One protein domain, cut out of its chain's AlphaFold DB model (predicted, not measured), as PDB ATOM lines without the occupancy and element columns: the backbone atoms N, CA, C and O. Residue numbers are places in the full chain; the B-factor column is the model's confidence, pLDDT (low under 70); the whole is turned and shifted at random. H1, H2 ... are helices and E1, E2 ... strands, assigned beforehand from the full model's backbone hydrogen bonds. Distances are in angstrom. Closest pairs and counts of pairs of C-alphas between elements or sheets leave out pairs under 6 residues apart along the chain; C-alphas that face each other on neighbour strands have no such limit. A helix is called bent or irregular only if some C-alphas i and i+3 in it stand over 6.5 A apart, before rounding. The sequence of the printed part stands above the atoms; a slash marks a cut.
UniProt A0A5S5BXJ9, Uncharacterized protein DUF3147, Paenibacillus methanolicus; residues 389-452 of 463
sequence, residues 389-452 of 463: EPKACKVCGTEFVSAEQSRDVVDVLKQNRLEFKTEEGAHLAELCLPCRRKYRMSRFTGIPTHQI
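Overview. This is residues 389 to 452 of the 463 residues of the protein "Uncharacterized protein DUF3147" of Paenibacillus methanolicus (UniProt A0A5S5BXJ9). Two helices, H1 and H2, stay apart from each other and both lead away from the side where a small strand hairpin, E1 and E2, lies near their first residues, and a long link, residues 416 to 432, joins the far end of H1 to the start of H2. H1 follows E2 with no residue between them, the link of residues 416 to 432 loops back from the far end of H1 toward the hairpin, and after H2 the last residues, 446 to 452, fold back beside that helix. The printed part has 64 residues, with two named strands and two named helices in the order E1, E2, H1, H2; the sheet has the order E1, E2 and is antiparallel, and the class is mixed, helices and strands. The whole is compact, with a radius of gyration of the C-alphas of 11.9 A, and its C-alphas span 32 by 27 by 16 A along their three main axes.

Along the chain. E1 is residues 390 to 392, with C-alpha 390 at (49.386, 19.703, 1.603) and a length of 6.5 A from first to last C-alpha; one residue, Glu 389, is printed before it. E2 is residues 399 to 402, 8.3 A long. H1 is residues 403 to 415, from C-alpha 403 at (44.565, 20.069, -1.533) to C-alpha 415 at (26.460, 21.112, -4.279), a length of 18.3 A; x falls steeply along it while y and z change little. Residues 416 to 432 hold no named element. H2 is residues 433 to 445, 18.2 A long, and ends with C-alpha 445 at (30.936, 37.621, 20.043). Each helix has 13 residues, and neither is bent.

Arrangement. E1 and E2 form a hairpin, two antiparallel neighbour strands that follow each other in the chain, with an angle of 134 degrees between their directions. The C-alphas of Pro 390 and Ser 402, which face each other, are 4.2 A apart, and so are those of Ala 392 and Glu 399. Across this pair N 391 and O 401 are within hydrogen-bond range at 2.8 A, and N 400 and O 391 at 3.4 A. A tight link, with 0 residues between, joins E2 to H1. E1 and H1 have 3 pairs of C-alphas within 8 A; the closest are those of Lys 391 and Ala 403, 4.8 A apart, while the two centres are 13.7 A apart. H1 and H2 are apart, although they follow each other in the chain. H2 is also apart from E1, and only just apart from E2, with their closest C-alphas 8.2 A apart. In both H1 and H2 every O i to N i+4 pair is within hydrogen-bond range.

Size, cuts and confidence. The two C-alphas farthest apart are those of Glu 389 and Gly 446, at 35.3 A; those of the first and last printed residues, Glu 389 and Ile 452, are 27.8 A apart. The printed part, residues 389 to 452 of a full chain of 463 residues, has no cut. The link from E1 to E2 is short, with 6 residues between them, and the link from H1 to H2 is long, with 17 residues; the C-alphas of this long stretch lie 3 to 17 A from the mean of the C-alphas at (38.000, 28.095, 6.259). The mean pLDDT of the printed part is 82.6. The model's confidence is low, under 70, at residues 423 to 425, in the long link; the mean for H1 is 89 and for H2 84.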
ATOM      1  N   GLU A 389      49.518  16.357  -1.824       86.38
ATOM      2  CA  GLU A 389      50.008  17.731  -1.652       86.38
ATOM      3  C   GLU A 389      49.267  18.489  -0.529       86.38
ATOM      4  O   GLU A 389      48.030  18.605  -0.582       86.38
ATOM      5  N   PRO A 390      49.988  18.980   0.497       86.44
ATOM      6  CA  PRO A 390      49.386  19.703   1.603       86.44
ATOM      7  C   PRO A 390      48.879  21.068   1.135       86.44
ATOM      8  O   PRO A 390      49.500  21.764   0.339       86.44
ATOM      9  N   LYS A 391      47.725  21.478   1.655       86.06
ATOM     10  CA  LYS A 391      47.168  22.814   1.461       86.06
ATOM     11  C   LYS A 391      47.396  23.643   2.718       86.06
ATOM     12  O   LYS A 391      46.957  23.274   3.813       86.06
ATOM     13  N   ALA A 392      48.036  24.793   2.535       87.81
ATOM     14  CA  ALA A 392      48.203  25.804   3.567       87.81
ATOM     15  C   ALA A 392      46.876  26.515   3.883       87.81
ATOM     16  O   ALA A 392      46.041  26.771   3.007       87.81
ATOM     17  N   CYS A 393      46.675  26.852   5.155       85.25
ATOM     18  CA  CYS A 393      45.570  27.700   5.588       85.25
ATOM     19  C   CYS A 393      45.736  29.122   5.031       85.25
ATOM     20  O   CYS A 393      46.782  29.735   5.223       85.25
ATOM     21  N   LYS A 394      44.681  29.695   4.437       82.75
ATOM     22  CA  LYS A 394      44.724  31.060   3.872       82.75
ATOM     23  C   LYS A 394      44.996  32.177   4.890       82.75
ATOM     24  O   LYS A 394      45.419  33.251   4.490       82.75
ATOM     25  N   VAL A 395      44.747  31.938   6.181       80.50
ATOM     26  CA  VAL A 395      44.916  32.951   7.242       80.50
ATOM     27  C   VAL A 395      46.261  32.814   7.952       80.50
ATOM     28  O   VAL A 395      46.970  33.798   8.120       80.50
ATOM     29  N   CYS A 396      46.616  31.607   8.399       81.56
ATOM     30  CA  CYS A 396      47.815  31.383   9.215       81.56
ATOM     31  C   CYS A 396      48.959  30.675   8.481       81.56
ATOM     32  O   CYS A 396      49.985  30.418   9.100       81.56
ATOM     33  N   GLY A 397      48.784  30.283   7.216       82.50
ATOM     34  CA  GLY A 397      49.809  29.600   6.417       82.50
ATOM     35  C   GLY A 397      50.111  28.153   6.824       82.50
ATOM     36  O   GLY A 397      50.745  27.433   6.067       82.50
ATOM     37  N   THR A 398      49.629  27.681   7.977       85.12
ATOM     38  CA  THR A 398      49.893  26.312   8.448       85.12
ATOM     39  C   THR A 398      49.259  25.267   7.532       85.12
ATOM     40  O   THR A 398      48.059  25.348   7.236       85.12
ATOM     41  N   GLU A 399      50.028  24.251   7.160       86.88
ATOM     42  CA  GLU A 399      49.536  23.059   6.471       86.88
ATOM     43  C   GLU A 399      48.597  22.263   7.384       86.88
ATOM     44  O   GLU A 399      48.895  22.048   8.558       86.88
ATOM     45  N   PHE A 400      47.426  21.861   6.878       83.25
ATOM     46  CA  PHE A 400      46.425  21.186   7.723       83.25
ATOM     47  C   PHE A 400      45.685  20.024   7.058       83.25
ATOM     48  O   PHE A 400      45.188  19.136   7.751       83.25
ATOM     49  N   VAL A 401      45.542  20.035   5.734       85.81
ATOM     50  CA  VAL A 401      44.837  18.995   4.975       85.81
ATOM     51  C   VAL A 401      45.372  18.972   3.552       85.81
ATOM     52  O   VAL A 401      45.904  19.980   3.097       85.81
ATOM     53  N   SER A 402      45.202  17.877   2.818       89.88
ATOM     54  CA  SER A 402      45.593  17.862   1.410       89.88
ATOM     55  C   SER A 402      44.698  18.738   0.533       89.88
ATOM     56  O   SER A 402      43.496  18.915   0.787       89.88
ATOM     57  N   ALA A 403      45.273  19.259  -0.548       88.12
ATOM     58  CA  ALA A 403      44.565  20.069  -1.533       88.12
ATOM     59  C   ALA A 403      43.362  19.325  -2.132       88.12
ATOM     60  O   ALA A 403      42.290  19.908  -2.306       88.12
ATOM     61  N   GLU A 404      43.501  18.023  -2.381       88.81
ATOM     62  CA  GLU A 404      42.428  17.161  -2.881       88.81
ATOM     63  C   GLU A 404      41.253  17.055  -1.897       88.81
ATOM     64  O   GLU A 404      40.103  17.266  -2.281       88.81
ATOM     65  N   GLN A 405      41.527  16.793  -0.614       89.50
ATOM     66  CA  GLN A 405      40.482  16.680   0.407       89.50
ATOM     67  C   GLN A 405      39.792  18.026   0.666       89.50
ATOM     68  O   GLN A 405      38.573  18.072   0.840       89.50
ATOM     69  N   SER A 406      40.542  19.134   0.651       88.81
ATOM     70  CA  SER A 406      39.953  20.475   0.752       88.81
ATOM     71  C   SER A 406      39.025  20.771  -0.431       88.81
ATOM     72  O   SER A 406      37.906  21.242  -0.216       88.81
ATOM     73  N   ARG A 407      39.448  20.448  -1.666       89.50
ATOM     74  CA  ARG A 407      38.625  20.597  -2.880       89.50
ATOM     75  C   ARG A 407      37.339  19.779  -2.791       89.50
ATOM     76  O   ARG A 407      36.265  20.339  -2.990       89.50
ATOM     77  N   ASP A 408      37.430  18.517  -2.375       91.38
ATOM     78  CA  ASP A 408      36.258  17.649  -2.203       91.38
ATOM     79  C   ASP A 408      35.240  18.235  -1.215       91.38
ATOM     80  O   ASP A 408      34.034  18.224  -1.472       91.38
ATOM     81  N   VAL A 409      35.702  18.792  -0.090       89.44
ATOM     82  CA  VAL A 409      34.816  19.445   0.887       89.44
ATOM     83  C   VAL A 409      34.164  20.693   0.291       89.44
ATOM     84  O   VAL A 409      32.958  20.885   0.459       89.44
ATOM     85  N   VAL A 410      34.925  21.532  -0.416       88.12
ATOM     86  CA  VAL A 410      34.390  22.731  -1.083       88.12
ATOM     87  C   VAL A 410      33.334  22.351  -2.124       88.12
ATOM     88  O   VAL A 410      32.268  22.968  -2.165       88.12
ATOM     89  N   ASP A 411      33.571  21.307  -2.914       89.38
ATOM     90  CA  ASP A 411      32.628  20.838  -3.929       89.38
ATOM     91  C   ASP A 411      31.335  20.294  -3.311       89.38
ATOM     92  O   ASP A 411      30.239  20.593  -3.794       89.38
ATOM     93  N   VAL A 412      31.428  19.571  -2.190       89.75
ATOM     94  CA  VAL A 412      30.248  19.132  -1.423       89.75
ATOM     95  C   VAL A 412      29.447  20.325  -0.911       89.75
ATOM     96  O   VAL A 412      28.215  20.314  -0.982       89.75
ATOM     97  N   LEU A 413      30.114  21.354  -0.389       88.56
ATOM     98  CA  LEU A 413      29.446  22.549   0.130       88.56
ATOM     99  C   LEU A 413      28.744  23.325  -0.993       88.56
ATOM    100  O   LEU A 413      27.572  23.681  -0.839       88.56
ATOM    101  N   LYS A 414      29.391  23.467  -2.156       86.75
ATOM    102  CA  LYS A 414      28.788  24.050  -3.367       86.75
ATOM    103  C   LYS A 414      27.544  23.281  -3.819       86.75
ATOM    104  O   LYS A 414      26.500  23.892  -4.040       86.75
ATOM    105  N   GLN A 415      27.608  21.949  -3.890       86.31
ATOM    106  CA  GLN A 415      26.460  21.112  -4.279       86.31
ATOM    107  C   GLN A 415      25.267  21.264  -3.324       86.31
ATOM    108  O   GLN A 415      24.117  21.267  -3.764       86.31
ATOM    109  N   ASN A 416      25.528  21.441  -2.026       85.69
ATOM    110  CA  ASN A 416      24.491  21.681  -1.019       85.69
ATOM    111  C   ASN A 416      24.058  23.157  -0.923       85.69
ATOM    112  O   ASN A 416      23.242  23.490  -0.063       85.69
ATOM    113  N   ARG A 417      24.574  24.040  -1.792       84.94
ATOM    114  CA  ARG A 417      24.314  25.494  -1.780       84.94
ATOM    115  C   ARG A 417      24.649  26.140  -0.428       84.94
ATOM    116  O   ARG A 417      23.969  27.063   0.026       84.94
ATOM    117  N   LEU A 418      25.687  25.618   0.226       80.38
ATOM    118  CA  LEU A 418      26.224  26.104   1.490       80.38
ATOM    119  C   LEU A 418      27.443  26.985   1.207       80.38
ATOM    120  O   LEU A 418      28.582  26.529   1.252       80.38
ATOM    121  N   GLU A 419      27.196  28.255   0.895       73.69
ATOM    122  CA  GLU A 419      28.253  29.236   0.648       73.69
ATOM    123  C   GLU A 419      28.721  29.859   1.965       73.69
ATOM    124  O   GLU A 419      28.180  30.857   2.435       73.69
ATOM    125  N   PHE A 420      29.731  29.248   2.583       75.75
ATOM    126  CA  PHE A 420      30.381  29.790   3.776       75.75
ATOM    127  C   PHE A 420      31.630  30.572   3.370       75.75
ATOM    128  O   PHE A 420      32.746  30.058   3.479       75.75
ATOM    129  N   LYS A 421      31.434  31.791   2.861       76.31
ATOM    130  CA  LYS A 421      32.520  32.703   2.478       76.31
ATOM    131  C   LYS A 421      32.886  33.625   3.646       76.31
ATOM    132  O   LYS A 421      32.015  34.032   4.418       76.31
ATOM    133  N   THR A 422      34.174  33.905   3.800       72.38
ATOM    134  CA  THR A 422      34.664  35.000   4.640       72.38
ATOM    135  C   THR A 422      34.443  36.336   3.934       72.38
ATOM    136  O   THR A 422      34.185  36.364   2.732       72.38
ATOM    137  N   GLU A 423      34.534  37.444   4.673       67.94
ATOM    138  CA  GLU A 423      34.495  38.797   4.084       67.94
ATOM    139  C   GLU A 423      35.640  39.004   3.077       67.94
ATOM    140  O   GLU A 423      35.465  39.651   2.055       67.94
ATOM    141  N   GLU A 424      36.762  38.320   3.298       66.62
ATOM    142  CA  GLU A 424      37.949  38.276   2.433       66.62
ATOM    143  C   GLU A 424      37.792  37.329   1.218       66.62
ATOM    144  O   GLU A 424      38.744  37.076   0.484       66.62
ATOM    145  N   GLY A 425      36.611  36.732   1.015       69.19
ATOM    146  CA  GLY A 425      36.304  35.868  -0.134       69.19
ATOM    147  C   GLY A 425      36.801  34.417  -0.043       69.19
ATOM    148  O   GLY A 425      36.514  33.614  -0.936       69.19
ATOM    149  N   ALA A 426      37.493  34.024   1.032       70.94
ATOM    150  CA  ALA A 426      37.929  32.643   1.253       70.94
ATOM    151  C   ALA A 426      36.772  31.743   1.723       70.94
ATOM    152  O   ALA A 426      35.893  32.168   2.470       70.94
ATOM    153  N   HIS A 427      36.762  30.465   1.334       79.06
ATOM    154  CA  HIS A 427      35.756  29.533   1.855       79.06
ATOM    155  C   HIS A 427      36.177  29.014   3.238       79.06
ATOM    156  O   HIS A 427      37.329  28.632   3.435       79.06
ATOM    157  N   LEU A 428      35.242  28.856   4.185       79.38
ATOM    158  CA  LEU A 428      35.531  28.310   5.528       79.38
ATOM    159  C   LEU A 428      36.162  26.900   5.532       79.38
ATOM    160  O   LEU A 428      36.679  26.460   6.557       79.38
ATOM    161  N   ALA A 429      36.079  26.169   4.418       80.44
ATOM    162  CA  ALA A 429      36.672  24.843   4.246       80.44
ATOM    163  C   ALA A 429      38.163  24.898   3.859       80.44
ATOM    164  O   ALA A 429      38.828  23.867   3.808       80.44
ATOM    165  N   GLU A 430      38.683  26.096   3.595       83.81
ATOM    166  CA  GLU A 430      40.093  26.371   3.294       83.81
ATOM    167  C   GLU A 430      40.856  26.901   4.518       83.81
ATOM    168  O   GLU A 430      42.036  27.231   4.426       83.81
ATOM    169  N   LEU A 431      40.177  26.986   5.664       84.94
ATOM    170  CA  LEU A 431      40.736  27.401   6.944       84.94
ATOM    171  C   LEU A 431      41.040  26.170   7.802       84.94
ATOM    172  O   LEU A 431      40.227  25.242   7.882       84.94
ATOM    173  N   CYS A 432      42.167  26.197   8.514       85.25
ATOM    174  CA  CYS A 432      42.485  25.193   9.526       85.25
ATOM    175  C   CYS A 432      41.477  25.230  10.695       85.25
ATOM    176  O   CYS A 432      40.738  26.204  10.885       85.25
ATOM    177  N   LEU A 433      41.439  24.160  11.501       84.50
ATOM    178  CA  LEU A 433      40.495  24.023  12.619       84.50
ATOM    179  C   LEU A 433      40.516  25.223  13.595       84.50
ATOM    180  O   LEU A 433      39.426  25.733  13.877       84.50
ATOM    181  N   PRO A 434      41.685  25.729  14.048       84.00
ATOM    182  CA  PRO A 434      41.744  26.896  14.932       84.00
ATOM    183  C   PRO A 434      41.226  28.183  14.278       84.00
ATOM    184  O   PRO A 434      40.358  28.850  14.836       84.00
ATOM    185  N   CYS A 435      41.676  28.517  13.062       83.19
ATOM    186  CA  CYS A 435      41.207  29.715  12.351       83.19
ATOM    187  C   CYS A 435      39.698  29.666  12.090       83.19
ATOM    188  O   CYS A 435      39.000  30.668  12.245       83.19
ATOM    189  N   ARG A 436      39.164  28.483  11.767       84.88
ATOM    190  CA  ARG A 436      37.724  28.286  11.583       84.88
ATOM    191  C   ARG A 436      36.941  28.453  12.889       84.88
ATOM    192  O   ARG A 436      35.831  28.987  12.858       84.88
ATOM    193  N   ARG A 437      37.490  28.003  14.025       85.88
ATOM    194  CA  ARG A 437      36.894  28.218  15.354       85.88
ATOM    195  C   ARG A 437      36.887  29.706  15.704       85.88
ATOM    196  O   ARG A 437      35.820  30.203  16.045       85.88
ATOM    197  N   LYS A 438      38.003  30.420  15.523       84.38
ATOM    198  CA  LYS A 438      38.083  31.877  15.727       84.38
ATOM    199  C   LYS A 438      37.081  32.638  14.866       84.38
ATOM    200  O   LYS A 438      36.314  33.433  15.386       84.38
ATOM    201  N   TYR A 439      36.986  32.320  13.576       83.38
ATOM    202  CA  TYR A 439      35.993  32.944  12.696       83.38
ATOM    203  C   TYR A 439      34.549  32.706  13.164       83.38
ATOM    204  O   TYR A 439      33.707  33.606  13.132       83.38
ATOM    205  N   ARG A 440      34.248  31.495  13.651       83.31
ATOM    206  CA  ARG A 440      32.941  31.198  14.244       83.31
ATOM    207  C   ARG A 440      32.711  32.000  15.527       83.31
ATOM    208  O   ARG A 440      31.636  32.568  15.679       83.31
ATOM    209  N   MET A 441      33.709  32.077  16.406       83.88
ATOM    210  CA  MET A 441      33.633  32.876  17.629       83.88
ATOM    211  C   MET A 441      33.410  34.351  17.316       83.88
ATOM    212  O   MET A 441      32.512  34.932  17.908       83.88
ATOM    213  N   SER A 442      34.097  34.931  16.323       84.56
ATOM    214  CA  SER A 442      33.880  36.337  15.959       84.56
ATOM    215  C   SER A 442      32.455  36.643  15.515       84.56
ATOM    216  O   SER A 442      31.949  37.727  15.775       84.56
ATOM    217  N   ARG A 443      31.772  35.676  14.890       82.50
ATOM    218  CA  ARG A 443      30.357  35.828  14.524       82.50
ATOM    219  C   ARG A 443      29.413  35.722  15.725       82.50
ATOM    220  O   ARG A 443      28.333  36.293  15.665       82.50
ATOM    221  N   PHE A 444      29.805  35.021  16.789       82.44
ATOM    222  CA  PHE A 444      29.029  34.942  18.032       82.44
ATOM    223  C   PHE A 444      29.283  36.129  18.965       82.44
ATOM    224  O   PHE A 444      28.345  36.623  19.577       82.44
ATOM    225  N   THR A 445      30.532  36.581  19.084       84.94
ATOM    226  CA  THR A 445      30.936  37.621  20.043       84.94
ATOM    227  C   THR A 445      30.935  39.030  19.456       84.94
ATOM    228  O   THR A 445      31.131  39.982  20.197       84.94
ATOM    229  N   GLY A 446      30.825  39.189  18.131       80.56
ATOM    230  CA  GLY A 446      30.983  40.476  17.434       80.56
ATOM    231  C   GLY A 446      32.430  40.989  17.367       80.56
ATOM    232  O   GLY A 446      32.783  41.735  16.462       80.56
ATOM    233  N   ILE A 447      33.296  40.544  18.280       80.25
ATOM    234  CA  ILE A 447      34.735  40.840  18.293       80.25
ATOM    235  C   ILE A 447      35.429  40.124  17.118       80.25
ATOM    236  O   ILE A 447      35.244  38.911  16.989       80.25
ATOM    237  N   PRO A 448      36.281  40.786  16.307       79.38
ATOM    238  CA  PRO A 448      36.983  40.182  15.168       79.38
ATOM    239  C   PRO A 448      38.137  39.254  15.602       79.38
ATOM    240  O   PRO A 448      39.295  39.416  15.232       79.38
ATOM    241  N   THR A 449      37.821  38.212  16.372       76.50
ATOM    242  CA  THR A 449      38.784  37.232  16.906       76.50
ATOM    243  C   THR A 449      39.555  36.466  15.827       76.50
ATOM    244  O   THR A 449      40.631  35.941  16.103       76.50
ATOM    245  N   HIS A 450      39.062  36.430  14.585       72.38
ATOM    246  CA  HIS A 450      39.778  35.867  13.436       72.38
ATOM    247  C   HIS A 450      41.000  36.695  13.005       72.38
ATOM    248  O   HIS A 450      41.915  36.125  12.416       72.38
ATOM    249  N   GLN A 451      41.049  37.991  13.336       73.00
ATOM    250  CA  GLN A 451      42.192  38.874  13.071       73.00
ATOM    251  C   GLN A 451      43.281  38.755  14.148       73.00
ATOM    252  O   GLN A 451      44.428  39.152  13.941       73.00
ATOM    253  N   ILE A 452      42.948  38.161  15.299       71.62
ATOM    254  CA  ILE A 452      43.884  37.976  16.406       71.62
ATOM    255  C   ILE A 452      44.859  36.850  16.044       71.62
ATOM    256  O   ILE A 452      44.526  35.657  16.098       71.62
TER     257      ILE A 452